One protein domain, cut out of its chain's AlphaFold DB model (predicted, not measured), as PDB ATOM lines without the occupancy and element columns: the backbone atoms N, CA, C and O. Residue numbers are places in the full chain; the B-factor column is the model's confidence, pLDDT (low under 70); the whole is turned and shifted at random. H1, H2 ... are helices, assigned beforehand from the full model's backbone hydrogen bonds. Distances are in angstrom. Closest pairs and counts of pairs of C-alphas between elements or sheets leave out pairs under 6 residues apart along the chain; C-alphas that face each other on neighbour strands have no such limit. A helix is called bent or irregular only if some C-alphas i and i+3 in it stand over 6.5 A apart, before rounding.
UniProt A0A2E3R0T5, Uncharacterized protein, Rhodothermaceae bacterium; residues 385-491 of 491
ATOM      1  N   ALA A 385     -50.013 -12.273 -37.825       81.44
ATOM      2  CA  ALA A 385     -49.128 -11.144 -38.131       81.44
ATOM      3  C   ALA A 385     -49.664  -9.804 -37.604       81.44
ATOM      4  O   ALA A 385     -48.882  -8.985 -37.126       81.44
ATOM      5  N   THR A 386     -50.978  -9.595 -37.678       81.75
ATOM      6  CA  THR A 386     -51.631  -8.359 -37.228       81.75
ATOM      7  C   THR A 386     -51.615  -8.259 -35.705       81.75
ATOM      8  O   THR A 386     -51.295  -7.214 -35.144       81.75
ATOM      9  N   GLU A 387     -51.917  -9.360 -35.025       84.31
ATOM     10  CA  GLU A 387     -51.968  -9.463 -33.572       84.31
ATOM     11  C   GLU A 387     -50.570  -9.319 -32.960       84.31
ATOM     12  O   GLU A 387     -50.411  -8.671 -31.928       84.31
ATOM     13  N   LEU A 388     -49.548  -9.880 -33.609       84.88
ATOM     14  CA  LEU A 388     -48.153  -9.763 -33.183       84.88
ATOM     15  C   LEU A 388     -47.605  -8.352 -33.386       84.88
ATOM     16  O   LEU A 388     -46.866  -7.864 -32.533       84.88
ATOM     17  N   ASP A 389     -47.972  -7.684 -34.480       84.69
ATOM     18  CA  ASP A 389     -47.570  -6.296 -34.710       84.69
ATOM     19  C   ASP A 389     -48.257  -5.339 -33.726       84.69
ATOM     20  O   ASP A 389     -47.618  -4.441 -33.172       84.69
ATOM     21  N   ARG A 390     -49.534  -5.597 -33.416       85.81
ATOM     22  CA  ARG A 390     -50.267  -4.889 -32.364       85.81
ATOM     23  C   ARG A 390     -49.618  -5.095 -30.995       85.81
ATOM     24  O   ARG A 390     -49.306  -4.115 -30.330       85.81
ATOM     25  N   LEU A 391     -49.349  -6.343 -30.604       87.81
ATOM     26  CA  LEU A 391     -48.680  -6.663 -29.339       87.81
ATOM     27  C   LEU A 391     -47.308  -5.981 -29.245       87.81
ATOM     28  O   LEU A 391     -46.979  -5.397 -28.215       87.81
ATOM     29  N   ARG A 392     -46.519  -6.022 -30.324       91.50
ATOM     30  CA  ARG A 392     -45.217  -5.352 -30.404       91.50
ATOM     31  C   ARG A 392     -45.347  -3.848 -30.179       91.50
ATOM     32  O   ARG A 392     -44.596  -3.295 -29.383       91.50
ATOM     33  N   THR A 393     -46.289  -3.214 -30.868       88.00
ATOM     34  CA  THR A 393     -46.514  -1.765 -30.804       88.00
ATOM     35  C   THR A 393     -46.979  -1.337 -29.416       88.00
ATOM     36  O   THR A 393     -46.429  -0.396 -28.856       88.00
ATOM     37  N   GLU A 394     -47.929  -2.063 -28.823       88.25
ATOM     38  CA  GLU A 394     -48.434  -1.774 -27.477       88.25
ATOM     39  C   GLU A 394     -47.339  -1.939 -26.415       88.25
ATOM     40  O   GLU A 394     -47.166  -1.073 -25.565       88.25
ATOM     41  N   VAL A 395     -46.542  -3.010 -26.482       89.00
ATOM     42  CA  VAL A 395     -45.440  -3.221 -25.530       89.00
ATOM     43  C   VAL A 395     -44.326  -2.187 -25.713       89.00
ATOM     44  O   VAL A 395     -43.734  -1.749 -24.726       89.00
ATOM     45  N   PHE A 396     -44.038  -1.777 -26.951       87.75
ATOM     46  CA  PHE A 396     -43.068  -0.716 -27.204       87.75
ATOM     47  C   PHE A 396     -43.552   0.641 -26.683       87.75
ATOM     48  O   PHE A 396     -42.753   1.363 -26.100       87.75
ATOM     49  N   ALA A 397     -44.845   0.954 -26.808       87.00
ATOM     50  CA  ALA A 397     -45.431   2.169 -26.243       87.00
ATOM     51  C   ALA A 397     -45.304   2.202 -24.710       87.00
ATOM     52  O   ALA A 397     -44.799   3.175 -24.161       87.00
ATOM     53  N   LEU A 398     -45.622   1.095 -24.025       86.88
ATOM     54  CA  LEU A 398     -45.421   0.979 -22.571       86.88
ATOM     55  C   LEU A 398     -43.953   1.175 -22.174       86.88
ATOM     56  O   LEU A 398     -43.629   1.781 -21.152       86.88
ATOM     57  N   PHE A 399     -43.040   0.645 -22.986       84.06
ATOM     58  CA  PHE A 399     -41.616   0.841 -22.779       84.06
ATOM     59  C   PHE A 399     -41.204   2.305 -22.997       84.06
ATOM     60  O   PHE A 399     -40.482   2.855 -22.163       84.06
ATOM     61  N   GLU A 400     -41.687   2.944 -24.064       87.69
ATOM     62  CA  GLU A 400     -41.499   4.366 -24.363       87.69
ATOM     63  C   GLU A 400     -41.977   5.261 -23.218       87.69
ATOM     64  O   GLU A 400     -41.216   6.133 -22.792       87.69
ATOM     65  N   ASP A 401     -43.145   4.990 -22.645       83.12
ATOM     66  CA  ASP A 401     -43.685   5.746 -21.514       83.12
ATOM     67  C   ASP A 401     -42.815   5.608 -20.257       83.12
ATOM     68  O   ASP A 401     -42.565   6.577 -19.536       83.12
ATOM     69  N   ALA A 402     -42.276   4.414 -20.007       81.75
ATOM     70  CA  ALA A 402     -41.501   4.154 -18.799       81.75
ATOM     71  C   ALA A 402     -40.070   4.703 -18.827       81.75
ATOM     72  O   ALA A 402     -39.510   5.012 -17.766       81.75
ATOM     73  N   VAL A 403     -39.436   4.791 -20.004       78.56
ATOM     74  CA  VAL A 403     -38.042   5.262 -20.123       78.56
ATOM     75  C   VAL A 403     -37.887   6.592 -20.865       78.56
ATOM     76  O   VAL A 403     -36.822   7.208 -20.763       78.56
ATOM     77  N   GLY A 404     -38.933   7.062 -21.542       80.94
ATOM     78  CA  GLY A 404     -38.951   8.231 -22.418       80.94
ATOM     79  C   GLY A 404     -38.532   7.909 -23.859       80.94
ATOM     80  O   GLY A 404     -37.596   7.139 -24.089       80.94
ATOM     81  N   ARG A 405     -39.176   8.570 -24.831       82.81
ATOM     82  CA  ARG A 405     -39.017   8.373 -26.288       82.81
ATOM     83  C   ARG A 405     -37.582   8.252 -26.780       82.81
ATOM     84  O   ARG A 405     -37.219   7.232 -27.358       82.81
ATOM     85  N   ASP A 406     -36.741   9.249 -26.515       80.31
ATOM     86  CA  ASP A 406     -35.364   9.263 -27.029       80.31
ATOM     87  C   ASP A 406     -34.544   8.065 -26.528       80.31
ATOM     88  O   ASP A 406     -33.689   7.529 -27.234       80.31
ATOM     89  N   ARG A 407     -34.823   7.614 -25.301       80.81
ATOM     90  CA  ARG A 407     -34.154   6.465 -24.685       80.81
ATOM     91  C   ARG A 407     -34.717   5.146 -25.195       80.81
ATOM     92  O   ARG A 407     -33.941   4.221 -25.419       80.81
ATOM     93  N   ALA A 408     -36.028   5.068 -25.400       84.50
ATOM     94  CA  ALA A 408     -36.673   3.896 -25.973       84.50
ATOM     95  C   ALA A 408     -36.193   3.635 -27.403       84.50
ATOM     96  O   ALA A 408     -35.786   2.518 -27.702       84.50
ATOM     97  N   VAL A 409     -36.113   4.676 -28.236       86.38
ATOM     98  CA  VAL A 409     -35.582   4.592 -29.608       86.38
ATOM     99  C   VAL A 409     -34.106   4.183 -29.616       86.38
ATOM    100  O   VAL A 409     -33.702   3.329 -30.402       86.38
ATOM    101  N   ALA A 410     -33.285   4.745 -28.723       83.12
ATOM    102  CA  ALA A 410     -31.875   4.364 -28.622       83.12
ATOM    103  C   ALA A 410     -31.692   2.900 -28.174       83.12
ATOM    104  O   ALA A 410     -30.792   2.213 -28.661       83.12
ATOM    105  N   HIS A 411     -32.538   2.414 -27.260       83.56
ATOM    106  CA  HIS A 411     -32.532   1.014 -26.820       83.56
ATOM    107  C   HIS A 411     -33.051   0.069 -27.896       83.56
ATOM    108  O   HIS A 411     -32.475  -0.993 -28.097       83.56
ATOM    109  N   GLU A 412     -34.084   0.471 -28.629       88.00
ATOM    110  CA  GLU A 412     -34.588  -0.281 -29.772       88.00
ATOM    111  C   GLU A 412     -33.509  -0.464 -30.837       88.00
ATOM    112  O   GLU A 412     -33.263  -1.585 -31.274       88.00
ATOM    113  N   ALA A 413     -32.818   0.617 -31.212       86.50
ATOM    114  CA  ALA A 413     -31.732   0.560 -32.182       86.50
ATOM    115  C   ALA A 413     -30.632  -0.420 -31.743       86.50
ATOM    116  O   ALA A 413     -30.180  -1.233 -32.547       86.50
ATOM    117  N   HIS A 414     -30.265  -0.400 -30.458       85.62
ATOM    118  CA  HIS A 414     -29.302  -1.344 -29.890       85.62
ATOM    119  C   HIS A 414     -29.805  -2.796 -29.932       85.62
ATOM    120  O   HIS A 414     -29.066  -3.688 -30.335       85.62
ATOM    121  N   VAL A 415     -31.069  -3.042 -29.568       87.50
ATOM    122  CA  VAL A 415     -31.683  -4.378 -29.623       87.50
ATOM    123  C   VAL A 415     -31.709  -4.909 -31.054       87.50
ATOM    124  O   VAL A 415     -31.376  -6.072 -31.278       87.50
ATOM    125  N   LEU A 416     -32.082  -4.084 -32.031       88.56
ATOM    126  CA  LEU A 416     -32.116  -4.477 -33.441       88.56
ATOM    127  C   LEU A 416     -30.710  -4.792 -33.978       88.56
ATOM    128  O   LEU A 416     -30.549  -5.771 -34.706       88.56
ATOM    129  N   GLU A 417     -29.700  -4.017 -33.574       86.88
ATOM    130  CA  GLU A 417     -28.294  -4.246 -33.926       86.88
ATOM    131  C   GLU A 417     -27.748  -5.553 -33.318       86.88
ATOM    132  O   GLU A 417     -27.220  -6.388 -34.049       86.88
ATOM    133  N   GLU A 418     -27.941  -5.780 -32.014       86.38
ATOM    134  CA  GLU A 418     -27.454  -6.977 -31.300       86.38
ATOM    135  C   GLU A 418     -28.158  -8.266 -31.748       86.38
ATOM    136  O   GLU A 418     -27.543  -9.325 -31.880       86.38
ATOM    137  N   THR A 419     -29.468  -8.198 -31.999       85.31
ATOM    138  CA  THR A 419     -30.259  -9.375 -32.397       85.31
ATOM    139  C   THR A 419     -30.223  -9.649 -33.901       85.31
ATOM    140  O   THR A 419     -30.691 -10.706 -34.343       85.31
ATOM    141  N   GLY A 420     -29.714  -8.705 -34.700       88.31
ATOM    142  CA  GLY A 420     -29.742  -8.759 -36.162       88.31
ATOM    143  C   GLY A 420     -31.158  -8.782 -36.751       88.31
ATOM    144  O   GLY A 420     -31.349  -9.293 -37.856       88.31
ATOM    145  N   ILE A 421     -32.166  -8.304 -36.011       88.56
ATOM    146  CA  ILE A 421     -33.549  -8.198 -36.496       88.56
ATOM    147  C   ILE A 421     -33.643  -6.985 -37.425       88.56
ATOM    148  O   ILE A 421     -33.266  -5.873 -37.059       88.56
ATOM    149  N   ALA A 422     -34.166  -7.186 -38.636       82.88
ATOM    150  CA  ALA A 422     -34.376  -6.092 -39.577       82.88
ATOM    151  C   ALA A 422     -35.490  -5.147 -39.093       82.88
ATOM    152  O   ALA A 422     -36.500  -5.595 -38.551       82.88
ATOM    153  N   SER A 423     -35.326  -3.843 -39.336       78.94
ATOM    154  CA  SER A 423     -36.405  -2.858 -39.203       78.94
ATOM    155  C   SER A 423     -37.057  -2.622 -40.573       78.94
ATOM    156  O   SER A 423     -36.327  -2.359 -41.534       78.94
ATOM    157  N   PRO A 424     -38.395  -2.701 -40.706       79.31
ATOM    158  CA  PRO A 424     -39.379  -2.974 -39.653       79.31
ATOM    159  C   PRO A 424     -39.386  -4.447 -39.203       79.31
ATOM    160  O   PRO A 424     -39.188  -5.348 -40.018       79.31
ATOM    161  N   VAL A 425     -39.651  -4.681 -37.911       82.69
ATOM    162  CA  VAL A 425     -39.668  -6.022 -37.299       82.69
ATOM    163  C   VAL A 425     -40.754  -6.882 -37.946       82.69
ATOM    164  O   VAL A 425     -41.935  -6.543 -37.900       82.69
ATOM    165  N   ALA A 426     -40.364  -8.011 -38.535       80.38
ATOM    166  CA  ALA A 426     -41.311  -8.963 -39.104       80.38
ATOM    167  C   ALA A 426     -42.091  -9.700 -38.001       80.38
ATOM    168  O   ALA A 426     -41.565  -9.957 -36.921       80.38
ATOM    169  N   ALA A 427     -43.323 -10.132 -38.295       74.06
ATOM    170  CA  ALA A 427     -44.158 -10.872 -37.340       74.06
ATOM    171  C   ALA A 427     -43.467 -12.128 -36.772       74.06
ATOM    172  O   ALA A 427     -43.594 -12.418 -35.586       74.06
ATOM    173  N   ALA A 428     -42.685 -12.831 -37.598       78.94
ATOM    174  CA  ALA A 428     -41.915 -14.004 -37.179       78.94
ATOM    175  C   ALA A 428     -40.831 -13.679 -36.130       78.94
ATOM    176  O   ALA A 428     -40.471 -14.537 -35.329       78.94
ATOM    177  N   ASP A 429     -40.342 -12.438 -36.105       84.44
ATOM    178  CA  ASP A 429     -39.311 -11.969 -35.178       84.44
ATOM    179  C   ASP A 429     -39.892 -11.211 -33.975       84.44
ATOM    180  O   ASP A 429     -39.149 -10.867 -33.055       84.44
ATOM    181  N   ALA A 430     -41.209 -10.973 -33.933       85.88
ATOM    182  CA  ALA A 430     -41.852 -10.119 -32.934       85.88
ATOM    183  C   ALA A 430     -41.592 -10.588 -31.492       85.88
ATOM    184  O   ALA A 430     -41.192  -9.796 -30.644       85.88
ATOM    185  N   VAL A 431     -41.733 -11.884 -31.205       87.38
ATOM    186  CA  VAL A 431     -41.507 -12.410 -29.846       87.38
ATOM    187  C   VAL A 431     -40.024 -12.411 -29.475       87.38
ATOM    188  O   VAL A 431     -39.671 -12.176 -28.317       87.38
ATOM    189  N   ARG A 432     -39.138 -12.625 -30.457       87.62
ATOM    190  CA  ARG A 432     -37.685 -12.537 -30.264       87.62
ATOM    191  C   ARG A 432     -37.272 -11.105 -29.926       87.62
ATOM    192  O   ARG A 432     -36.531 -10.905 -28.969       87.62
ATOM    193  N   TYR A 433     -37.814 -10.139 -30.661       90.00
ATOM    194  CA  TYR A 433     -37.659  -8.712 -30.401       90.00
ATOM    195  C   TYR A 433     -38.167  -8.338 -29.003       90.00
ATOM    196  O   TYR A 433     -37.418  -7.761 -28.222       90.00
ATOM    197  N   LEU A 434     -39.394  -8.732 -28.641       89.62
ATOM    198  CA  LEU A 434     -39.979  -8.418 -27.332       89.62
ATOM    199  C   LEU A 434     -39.175  -9.014 -26.179       89.62
ATOM    200  O   LEU A 434     -38.947  -8.355 -25.167       89.62
ATOM    201  N   ARG A 435     -38.694 -10.252 -26.333       88.38
ATOM    202  CA  ARG A 435     -37.807 -10.873 -25.348       88.38
ATOM    203  C   ARG A 435     -36.524 -10.062 -25.180       88.38
ATOM    204  O   ARG A 435     -36.152  -9.803 -24.042       88.38
ATOM    205  N   ALA A 436     -35.883  -9.652 -26.270       86.56
ATOM    206  CA  ALA A 436     -34.648  -8.879 -26.199       86.56
ATOM    207  C   ALA A 436     -34.875  -7.495 -25.568       86.56
ATOM    208  O   ALA A 436     -34.172  -7.105 -24.637       86.56
ATOM    209  N   LEU A 437     -35.946  -6.810 -25.974       86.19
ATOM    210  CA  LEU A 437     -36.359  -5.526 -25.413       86.19
ATOM    211  C   LEU A 437     -36.574  -5.607 -23.887       86.19
ATOM    212  O   LEU A 437     -36.108  -4.746 -23.137       86.19
ATOM    213  N   LEU A 438     -37.248  -6.667 -23.422       82.12
ATOM    214  CA  LEU A 438     -37.746  -6.787 -22.048       82.12
ATOM    215  C   LEU A 438     -36.865  -7.593 -21.094       82.12
ATOM    216  O   LEU A 438     -37.035  -7.472 -19.880       82.12
ATOM    217  N   CYS A 439     -35.976  -8.451 -21.594       76.44
ATOM    218  CA  CYS A 439     -35.206  -9.378 -20.763       76.44
ATOM    219  C   CYS A 439     -33.698  -9.147 -20.832       76.44
ATOM    220  O   CYS A 439     -33.043  -9.357 -19.808       76.44
ATOM    221  N   ASP A 440     -33.154  -8.694 -21.962       74.44
ATOM    222  CA  ASP A 440     -31.700  -8.612 -22.134       74.44
ATOM    223  C   ASP A 440     -31.106  -7.462 -21.311       74.44
ATOM    224  O   ASP A 440     -31.801  -6.510 -20.935       74.44
ATOM    225  N   GLU A 441     -29.837  -7.588 -20.917       61.56
ATOM    226  CA  GLU A 441     -29.196  -6.544 -20.121       61.56
ATOM    227  C   GLU A 441     -28.950  -5.302 -20.986       61.56
ATOM    228  O   GLU A 441     -28.297  -5.409 -22.022       61.56
ATOM    229  N   PRO A 442     -29.425  -4.112 -20.570       60.91
ATOM    230  CA  PRO A 442     -29.100  -2.888 -21.285       60.91
ATOM    231  C   PRO A 442     -27.593  -2.594 -21.158       60.91
ATOM    232  O   PRO A 442     -26.957  -3.045 -20.194       60.91
ATOM    233  N   PRO A 443     -27.011  -1.781 -22.059       61.19
ATOM    234  CA  PRO A 443     -25.612  -1.372 -21.979       61.19
ATOM    235  C   PRO A 443     -25.227  -0.898 -20.568       61.19
ATOM    236  O   PRO A 443     -25.996  -0.195 -19.910       61.19
ATOM    237  N   LYS A 444     -24.010  -1.216 -20.098       55.00
ATOM    238  CA  LYS A 444     -23.542  -0.961 -18.708       55.00
ATOM    239  C   LYS A 444     -23.738   0.477 -18.188       55.00
ATOM    240  O   LYS A 444     -23.678   0.693 -16.986       55.00
ATOM    241  N   ARG A 445     -23.970   1.467 -19.057       52.75
ATOM    242  CA  ARG A 445     -24.187   2.880 -18.692       52.75
ATOM    243  C   ARG A 445     -25.651   3.232 -18.390       52.75
ATOM    244  O   ARG A 445     -25.943   4.384 -18.088       52.75
ATOM    245  N   TRP A 446     -26.577   2.279 -18.481       60.88
ATOM    246  CA  TRP A 446     -28.024   2.522 -18.529       60.88
ATOM    247  C   TRP A 446     -28.780   1.927 -17.325       60.88
ATOM    248  O   TRP A 446     -29.852   1.345 -17.458       60.88
ATOM    249  N   HIS A 447     -28.255   2.103 -16.105       57.28
ATOM    250  CA  HIS A 447     -28.862   1.585 -14.862       57.28
ATOM    251  C   HIS A 447     -30.324   2.025 -14.624       57.28
ATOM    252  O   HIS A 447     -31.076   1.320 -13.950       57.28
ATOM    253  N   PHE A 448     -30.751   3.145 -15.214       54.16
ATOM    254  CA  PHE A 448     -32.137   3.624 -15.162       54.16
ATOM    255  C   PHE A 448     -33.127   2.708 -15.899       54.16
ATOM    256  O   PHE A 448     -34.287   2.628 -15.501       54.16
ATOM    257  N   PHE A 449     -32.671   1.947 -16.901       61.84
ATOM    258  CA  PHE A 449     -33.518   1.026 -17.661       61.84
ATOM    259  C   PHE A 449     -33.967  -0.174 -16.834       61.84
ATOM    260  O   PHE A 449     -35.117  -0.577 -16.943       61.84
ATOM    261  N   LYS A 450     -33.115  -0.709 -15.947       62.94
ATOM    262  CA  LYS A 450     -33.516  -1.823 -15.066       62.94
ATOM    263  C   LYS A 450     -34.689  -1.432 -14.155       62.94
ATOM    264  O   LYS A 450     -35.570  -2.252 -13.927       62.94
ATOM    265  N   ARG A 451     -34.729  -0.178 -13.679       64.25
ATOM    266  CA  ARG A 451     -35.830   0.340 -12.845       64.25
ATOM    267  C   ARG A 451     -37.068   0.726 -13.654       64.25
ATOM    268  O   ARG A 451     -38.166   0.444 -13.200       64.25
ATOM    269  N   GLY A 452     -36.905   1.354 -14.822       63.00
ATOM    270  CA  GLY A 452     -38.032   1.713 -15.696       63.00
ATOM    271  C   GLY A 452     -38.751   0.481 -16.249       63.00
ATOM    272  O   GLY A 452     -39.969   0.400 -16.202       63.00
ATOM    273  N   ARG A 453     -37.989  -0.537 -16.658       67.50
ATOM    274  CA  ARG A 453     -38.512  -1.788 -17.212       67.50
ATOM    275  C   ARG A 453     -39.272  -2.637 -16.190       67.50
ATOM    276  O   ARG A 453     -40.270  -3.243 -16.534       67.50
ATOM    277  N   ALA A 454     -38.838  -2.657 -14.927       68.81
ATOM    278  CA  ALA A 454     -39.569  -3.368 -13.876       68.81
ATOM    279  C   ALA A 454     -40.979  -2.793 -13.649       68.81
ATOM    280  O   ALA A 454     -41.891  -3.541 -13.320       68.81
ATOM    281  N   LYS A 455     -41.170  -1.483 -13.868       71.75
ATOM    282  CA  LYS A 455     -42.481  -0.830 -13.736       71.75
ATOM    283  C   LYS A 455     -43.457  -1.219 -14.844       71.75
ATOM    284  O   LYS A 455     -44.654  -1.157 -14.616       71.75
ATOM    285  N   THR A 456     -42.964  -1.631 -16.013       79.69
ATOM    286  CA  THR A 456     -43.826  -2.040 -17.133       79.69
ATOM    287  C   THR A 456     -44.177  -3.520 -17.103       79.69
ATOM    288  O   THR A 456     -45.025  -3.950 -17.873       79.69
ATOM    289  N   TYR A 457     -43.547  -4.327 -16.244       81.31
ATOM    290  CA  TYR A 457     -43.717  -5.781 -16.263       81.31
ATOM    291  C   TYR A 457     -45.134  -6.243 -15.954       81.31
ATOM    292  O   TYR A 457     -45.578  -7.192 -16.590       81.31
ATOM    293  N   GLU A 458     -45.850  -5.575 -15.054       80.62
ATOM    294  CA  GLU A 458     -47.239  -5.920 -14.739       80.62
ATOM    295  C   GLU A 458     -48.158  -5.690 -15.948       80.62
ATOM    296  O   GLU A 458     -48.844  -6.606 -16.404       80.62
ATOM    297  N   GLU A 459     -48.086  -4.505 -16.553       84.56
ATOM    298  CA  GLU A 459     -48.895  -4.148 -17.723       84.56
ATOM    299  C   GLU A 459     -48.514  -4.974 -18.959       84.56
ATOM    300  O   GLU A 459     -49.379  -5.493 -19.665       84.56
ATOM    301  N   VAL A 460     -47.215  -5.186 -19.191       86.69
ATOM    302  CA  VAL A 460     -46.714  -6.039 -20.273       86.69
ATOM    303  C   VAL A 460     -47.122  -7.497 -20.055       86.69
ATOM    304  O   VAL A 460     -47.521  -8.161 -21.010       86.69
ATOM    305  N   ALA A 461     -47.083  -8.006 -18.820       85.44
ATOM    306  CA  ALA A 461     -47.585  -9.340 -18.506       85.44
ATOM    307  C   ALA A 461     -49.090  -9.443 -18.793       85.44
ATOM    308  O   ALA A 461     -49.512 -10.442 -19.376       85.44
ATOM    309  N   GLY A 462     -49.872  -8.403 -18.488       83.56
ATOM    310  CA  GLY A 462     -51.283  -8.304 -18.868       83.56
ATOM    311  C   GLY A 462     -51.501  -8.385 -20.383       83.56
ATOM    312  O   GLY A 462     -52.332  -9.164 -20.848       83.56
ATOM    313  N   LYS A 463     -50.701  -7.662 -21.181       87.81
ATOM    314  CA  LYS A 463     -50.767  -7.709 -22.657       87.81
ATOM    315  C   LYS A 463     -50.387  -9.078 -23.229       87.81
ATOM    316  O   LYS A 463     -51.057  -9.577 -24.135       87.81
ATOM    317  N   LEU A 464     -49.346  -9.714 -22.688       88.00
ATOM    318  CA  LEU A 464     -48.929 -11.059 -23.103       88.00
ATOM    319  C   LEU A 464     -49.969 -12.122 -22.712       88.00
ATOM    320  O   LEU A 464     -50.222 -13.043 -23.491       88.00
ATOM    321  N   LEU A 465     -50.605 -11.978 -21.543       86.12
ATOM    322  CA  LEU A 465     -51.691 -12.850 -21.096       86.12
ATOM    323  C   LEU A 465     -52.939 -12.681 -21.965       86.12
ATOM    324  O   LEU A 465     -53.513 -13.681 -22.380       86.12
ATOM    325  N   ALA A 466     -53.322 -11.448 -22.308       83.50
ATOM    326  CA  ALA A 466     -54.441 -11.180 -23.210       83.50
ATOM    327  C   ALA A 466     -54.201 -11.771 -24.610       83.50
ATOM    328  O   ALA A 466     -55.092 -12.404 -25.181       83.50
ATOM    329  N   PHE A 467     -52.978 -11.648 -25.141       88.12
ATOM    330  CA  PHE A 467     -52.597 -12.296 -26.398       88.12
ATOM    331  C   PHE A 467     -52.709 -13.824 -26.303       88.12
ATOM    332  O   PHE A 467     -53.230 -14.462 -27.220       88.12
ATOM    333  N   HIS A 468     -52.241 -14.414 -25.199       85.75
ATOM    334  CA  HIS A 468     -52.354 -15.849 -24.959       85.75
ATOM    335  C   HIS A 468     -53.812 -16.300 -24.794       85.75
ATOM    336  O   HIS A 468     -54.187 -17.312 -25.368       85.75
ATOM    337  N   ALA A 469     -54.654 -15.553 -24.080       82.56
ATOM    338  CA  ALA A 469     -56.069 -15.877 -23.914       82.56
ATOM    339  C   ALA A 469     -56.818 -15.854 -25.258       82.56
ATOM    340  O   ALA A 469     -57.603 -16.754 -25.545       82.56
ATOM    341  N   ALA A 470     -56.518 -14.874 -26.117       81.75
ATOM    342  CA  ALA A 470     -57.132 -14.758 -27.436       81.75
ATOM    343  C   ALA A 470     -56.679 -15.859 -28.413       81.75
ATOM    344  O   ALA A 470     -57.479 -16.329 -29.216       81.75
ATOM    345  N   ASN A 471     -55.417 -16.295 -28.337       84.25
ATOM    346  CA  ASN A 471     -54.799 -17.169 -29.346       84.25
ATOM    347  C   ASN A 471     -54.382 -18.550 -28.817       84.25
ATOM    348  O   ASN A 471     -53.857 -19.363 -29.568       84.25
ATOM    349  N   GLY A 472     -54.625 -18.851 -27.540       79.88
ATOM    350  CA  GLY A 472     -54.182 -20.073 -26.855       79.88
ATOM    351  C   GLY A 472     -54.803 -21.363 -27.387       79.88
ATOM    352  O   GLY A 472     -54.295 -22.446 -27.118       79.88
ATOM    353  N   HIS A 473     -55.881 -21.240 -28.159       80.00
ATOM    354  CA  HIS A 473     -56.526 -22.342 -28.867       80.00
ATOM    355  C   HIS A 473     -55.820 -22.708 -30.188       80.00
ATOM    356  O   HIS A 473     -56.147 -23.736 -30.781       80.00
ATOM    357  N   LEU A 474     -54.883 -21.878 -30.662       82.19
ATOM    358  CA  LEU A 474     -54.098 -22.119 -31.868       82.19
ATOM    359  C   LEU A 474     -52.833 -22.911 -31.516       82.19
ATOM    360  O   LEU A 474     -52.071 -22.524 -30.631       82.19
ATOM    361  N   ASP A 475     -52.594 -24.003 -32.243       79.44
ATOM    362  CA  ASP A 475     -51.361 -24.796 -32.152       79.44
ATOM    363  C   ASP A 475     -50.239 -24.111 -32.951       79.44
ATOM    364  O   ASP A 475     -49.854 -24.541 -34.039       79.44
ATOM    365  N   ASP A 476     -49.795 -22.956 -32.445       82.75
ATOM    366  CA  ASP A 476     -48.786 -22.100 -33.069       82.75
ATOM    367  C   ASP A 476     -47.586 -21.893 -32.117       82.75
ATOM    368  O   ASP A 476     -47.766 -21.485 -30.961       82.75
ATOM    369  N   PRO A 477     -46.338 -22.143 -32.570       83.19
ATOM    370  CA  PRO A 477     -45.147 -22.015 -31.729       83.19
ATOM    371  C   PRO A 477     -44.948 -20.598 -31.172       83.19
ATOM    372  O   PRO A 477     -44.384 -20.441 -30.086       83.19
ATOM    373  N   VAL A 478     -45.440 -19.569 -31.865       85.31
ATOM    374  CA  VAL A 478     -45.352 -18.176 -31.417       85.31
ATOM    375  C   VAL A 478     -46.200 -17.951 -30.168       85.31
ATOM    376  O   VAL A 478     -45.754 -17.274 -29.240       85.31
ATOM    377  N   VAL A 479     -47.382 -18.571 -30.084       84.06
ATOM    378  CA  VAL A 479     -48.253 -18.487 -28.901       84.06
ATOM    379  C   VAL A 479     -47.550 -19.088 -27.686       84.06
ATOM    380  O   VAL A 479     -47.553 -18.486 -26.615       84.06
ATOM    381  N   HIS A 480     -46.867 -20.224 -27.854       84.31
ATOM    382  CA  HIS A 480     -46.081 -20.840 -26.781       84.31
ATOM    383  C   HIS A 480     -44.905 -19.967 -26.329       84.31
ATOM    384  O   HIS A 480     -44.612 -19.890 -25.131       84.31
ATOM    385  N   ASP A 481     -44.229 -19.292 -27.257       86.44
ATOM    386  CA  ASP A 481     -43.128 -18.393 -26.914       86.44
ATOM    387  C   ASP A 481     -43.603 -17.106 -26.220       86.44
ATOM    388  O   ASP A 481     -42.902 -16.624 -25.320       86.44
ATOM    389  N   VAL A 482     -44.801 -16.602 -26.545       86.00
ATOM    390  CA  VAL A 482     -45.470 -15.525 -25.792       86.00
ATOM    391  C   VAL A 482     -45.807 -15.984 -24.375       86.00
ATOM    392  O   VAL A 482     -45.471 -15.282 -23.422       86.00
ATOM    393  N   THR A 483     -46.375 -17.183 -24.200       84.94
ATOM    394  CA  THR A 483     -46.665 -17.740 -22.867       84.94
ATOM    395  C   THR A 483     -45.396 -17.869 -22.027       84.94
ATOM    396  O   THR A 483     -45.387 -17.490 -20.859       84.94
ATOM    397  N   ARG A 484     -44.287 -18.344 -22.612       85.94
ATOM    398  CA  ARG A 484     -42.994 -18.426 -21.908       85.94
ATOM    399  C   ARG A 484     -42.471 -17.056 -21.488       85.94
ATOM    400  O   ARG A 484     -41.913 -16.936 -20.399       85.94
ATOM    401  N   LEU A 485     -42.613 -16.045 -22.348       85.12
ATOM    402  CA  LEU A 485     -42.215 -14.676 -22.024       85.12
ATOM    403  C   LEU A 485     -43.071 -14.121 -20.879       85.12
ATOM    404  O   LEU A 485     -42.514 -13.594 -19.922       85.12
ATOM    405  N   TRP A 486     -44.389 -14.331 -20.923       87.25
ATOM    406  CA  TRP A 486     -45.308 -13.973 -19.840       87.25
ATOM    407  C   TRP A 486     -44.914 -14.626 -18.510       87.25
ATOM    408  O   TRP A 486     -44.688 -13.928 -17.526       87.25
ATOM    409  N   THR A 487     -44.735 -15.952 -18.482       81.50
ATOM    410  CA  THR A 487     -44.352 -16.676 -17.257       81.50
ATOM    411  C   THR A 487     -43.011 -16.199 -16.694       81.50
ATOM    412  O   THR A 487     -42.799 -16.255 -15.485       81.50
ATOM    413  N   ARG A 488     -42.089 -15.741 -17.551       81.44
ATOM    414  CA  ARG A 488     -40.796 -15.197 -17.123       81.44
ATOM    415  C   ARG A 488     -40.911 -13.800 -16.513       81.44
ATOM    416  O   ARG A 488     -40.111 -13.499 -15.644       81.44
ATOM    417  N   LEU A 489     -41.834 -12.965 -16.988       77.81
ATOM    418  CA  LEU A 489     -42.022 -11.597 -16.489       77.81
ATOM    419  C   LEU A 489     -42.922 -11.532 -15.250       77.81
ATOM    420  O   LEU A 489     -42.793 -10.610 -14.458       77.81
ATOM    421  N   HIS A 490     -43.814 -12.511 -15.087       72.50
ATOM    422  CA  HIS A 490     -44.678 -12.644 -13.913       72.50
ATOM    423  C   HIS A 490     -43.945 -13.243 -12.690       72.50
ATOM    424  O   HIS A 490     -44.420 -13.130 -11.561       72.50
ATOM    425  N   ARG A 491     -42.823 -13.939 -12.901       58.88
ATOM    426  CA  ARG A 491     -41.955 -14.433 -11.821       58.88
ATOM    427  C   ARG A 491     -40.929 -13.382 -11.445       58.88
ATOM    428  O   ARG A 491     -40.640 -13.292 -10.234       58.88
TER     429      ARG A 491
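This is residues 385 to 491 of the 491 residues of an uncharacterized protein of Rhodothermaceae bacterium (UniProt A0A2E3R0T5). Four helical rods, H1, H3, H5 and the second arm of the bent helix H4, stand nearly side by side as a four-cornered bundle, with H1 between H3 and H4b on one side and H5 between the same two on the other. H2 packs across the later parts of H1 and H3, and the first arm, H4a, crosses the last residues of H1, away from H2. The printed part has 107 residues with five named helices, H1 to H5 in chain order, and no named strand; the class is all helix. It is compact, with a radius of gyration of the C-alphas of 13.2 A, and its C-alphas span 42 by 29 by 19 A.

H1 takes residues 385 to 403, from C-alpha 385 at (-49.128, -11.144, -38.131) to C-alpha 403 at (-38.042, 5.262, -20.123), a length of 26.8 A. After Gly 404 comes H2, residues 405 to 419, 20.7 A long. H3 follows at residues 427 to 439, 18.9 A from first to last C-alpha; it is irregular, with C-alphas 428 and 431 at 7.5 A. H4, residues 447 to 471, was assigned as one helix by its hydrogen bonds but is bent: C-alphas 455 and 458 are 7.0 A apart. Its arms are H4a, residues 447 to 455, and H4b, residues 458 to 471 and 19.9 A long; their lines stand at a steep tilt of 53 degrees. H5, residues 477 to 490, is 20.1 A long and ends with C-alpha 490 at (-44.678, -12.644, -13.913).

H1, H3, H4b and H5 make a bundle, a group of helices standing together. H1 and H3 are the hub, touching three other helices each when H4 is taken whole. H1 touches H3 at a shallow tilt of 23 degrees, the same way; their closest C-alphas, those of Ala 385 and Ala 427, are 5.0 A apart. H1 touches H4b at a shallow tilt of 5 degrees, opposite ways, with the C-alphas of Val 395 and Val 460 closest at 6.1 A. H3 touches H5 at a shallow tilt of 14 degrees, the same way, closest at the C-alphas of Val 431 and Val 482, 6.5 A. H4b and H5 form a helical hairpin: they touch at a shallow tilt of 27 degrees, opposite ways, and the C-alphas of Ala 461 and Trp 486 come within 5.3 A. H1 and H5 are apart, and so are H3 and H4b. H2 touches residues 396 to 400 of H1 alone, at a steep tilt of 53 degrees, with the C-alphas of Glu 400 and Ala 408 closest at 5.1 A. H2 also touches residues 433 to 437 of H3 alone, at a steep tilt of 67 degrees, only just short of perpendicular; the closest C-alphas are those of Val 415 and Ala 436, 6.4 A. H4a touches residues 399 to 403 of H1 alone, at a steep tilt of 58 degrees, closest at the C-alphas of Ala 402 and Gly 452, 5.3 A. H2 and H4a are apart. In H1, H2, H4b and H5 every O i to N i+4 pair is within hydrogen-bond range; in H3 it is 7 of 9 and in H4a 3 of 5.

The two C-alphas farthest apart, those of Arg 445 and His 473, are 42.3 A apart. The printed part has no cut and ends at residue 491, the chain's last. The links from H1 to H2 and from H4 to H5 are tight, those from H2 to H3 and from H3 to H4 are short, and no link is long. The mean pLDDT of the printed part is 80.7; residues 441 to 454 and residue 491 are under 70.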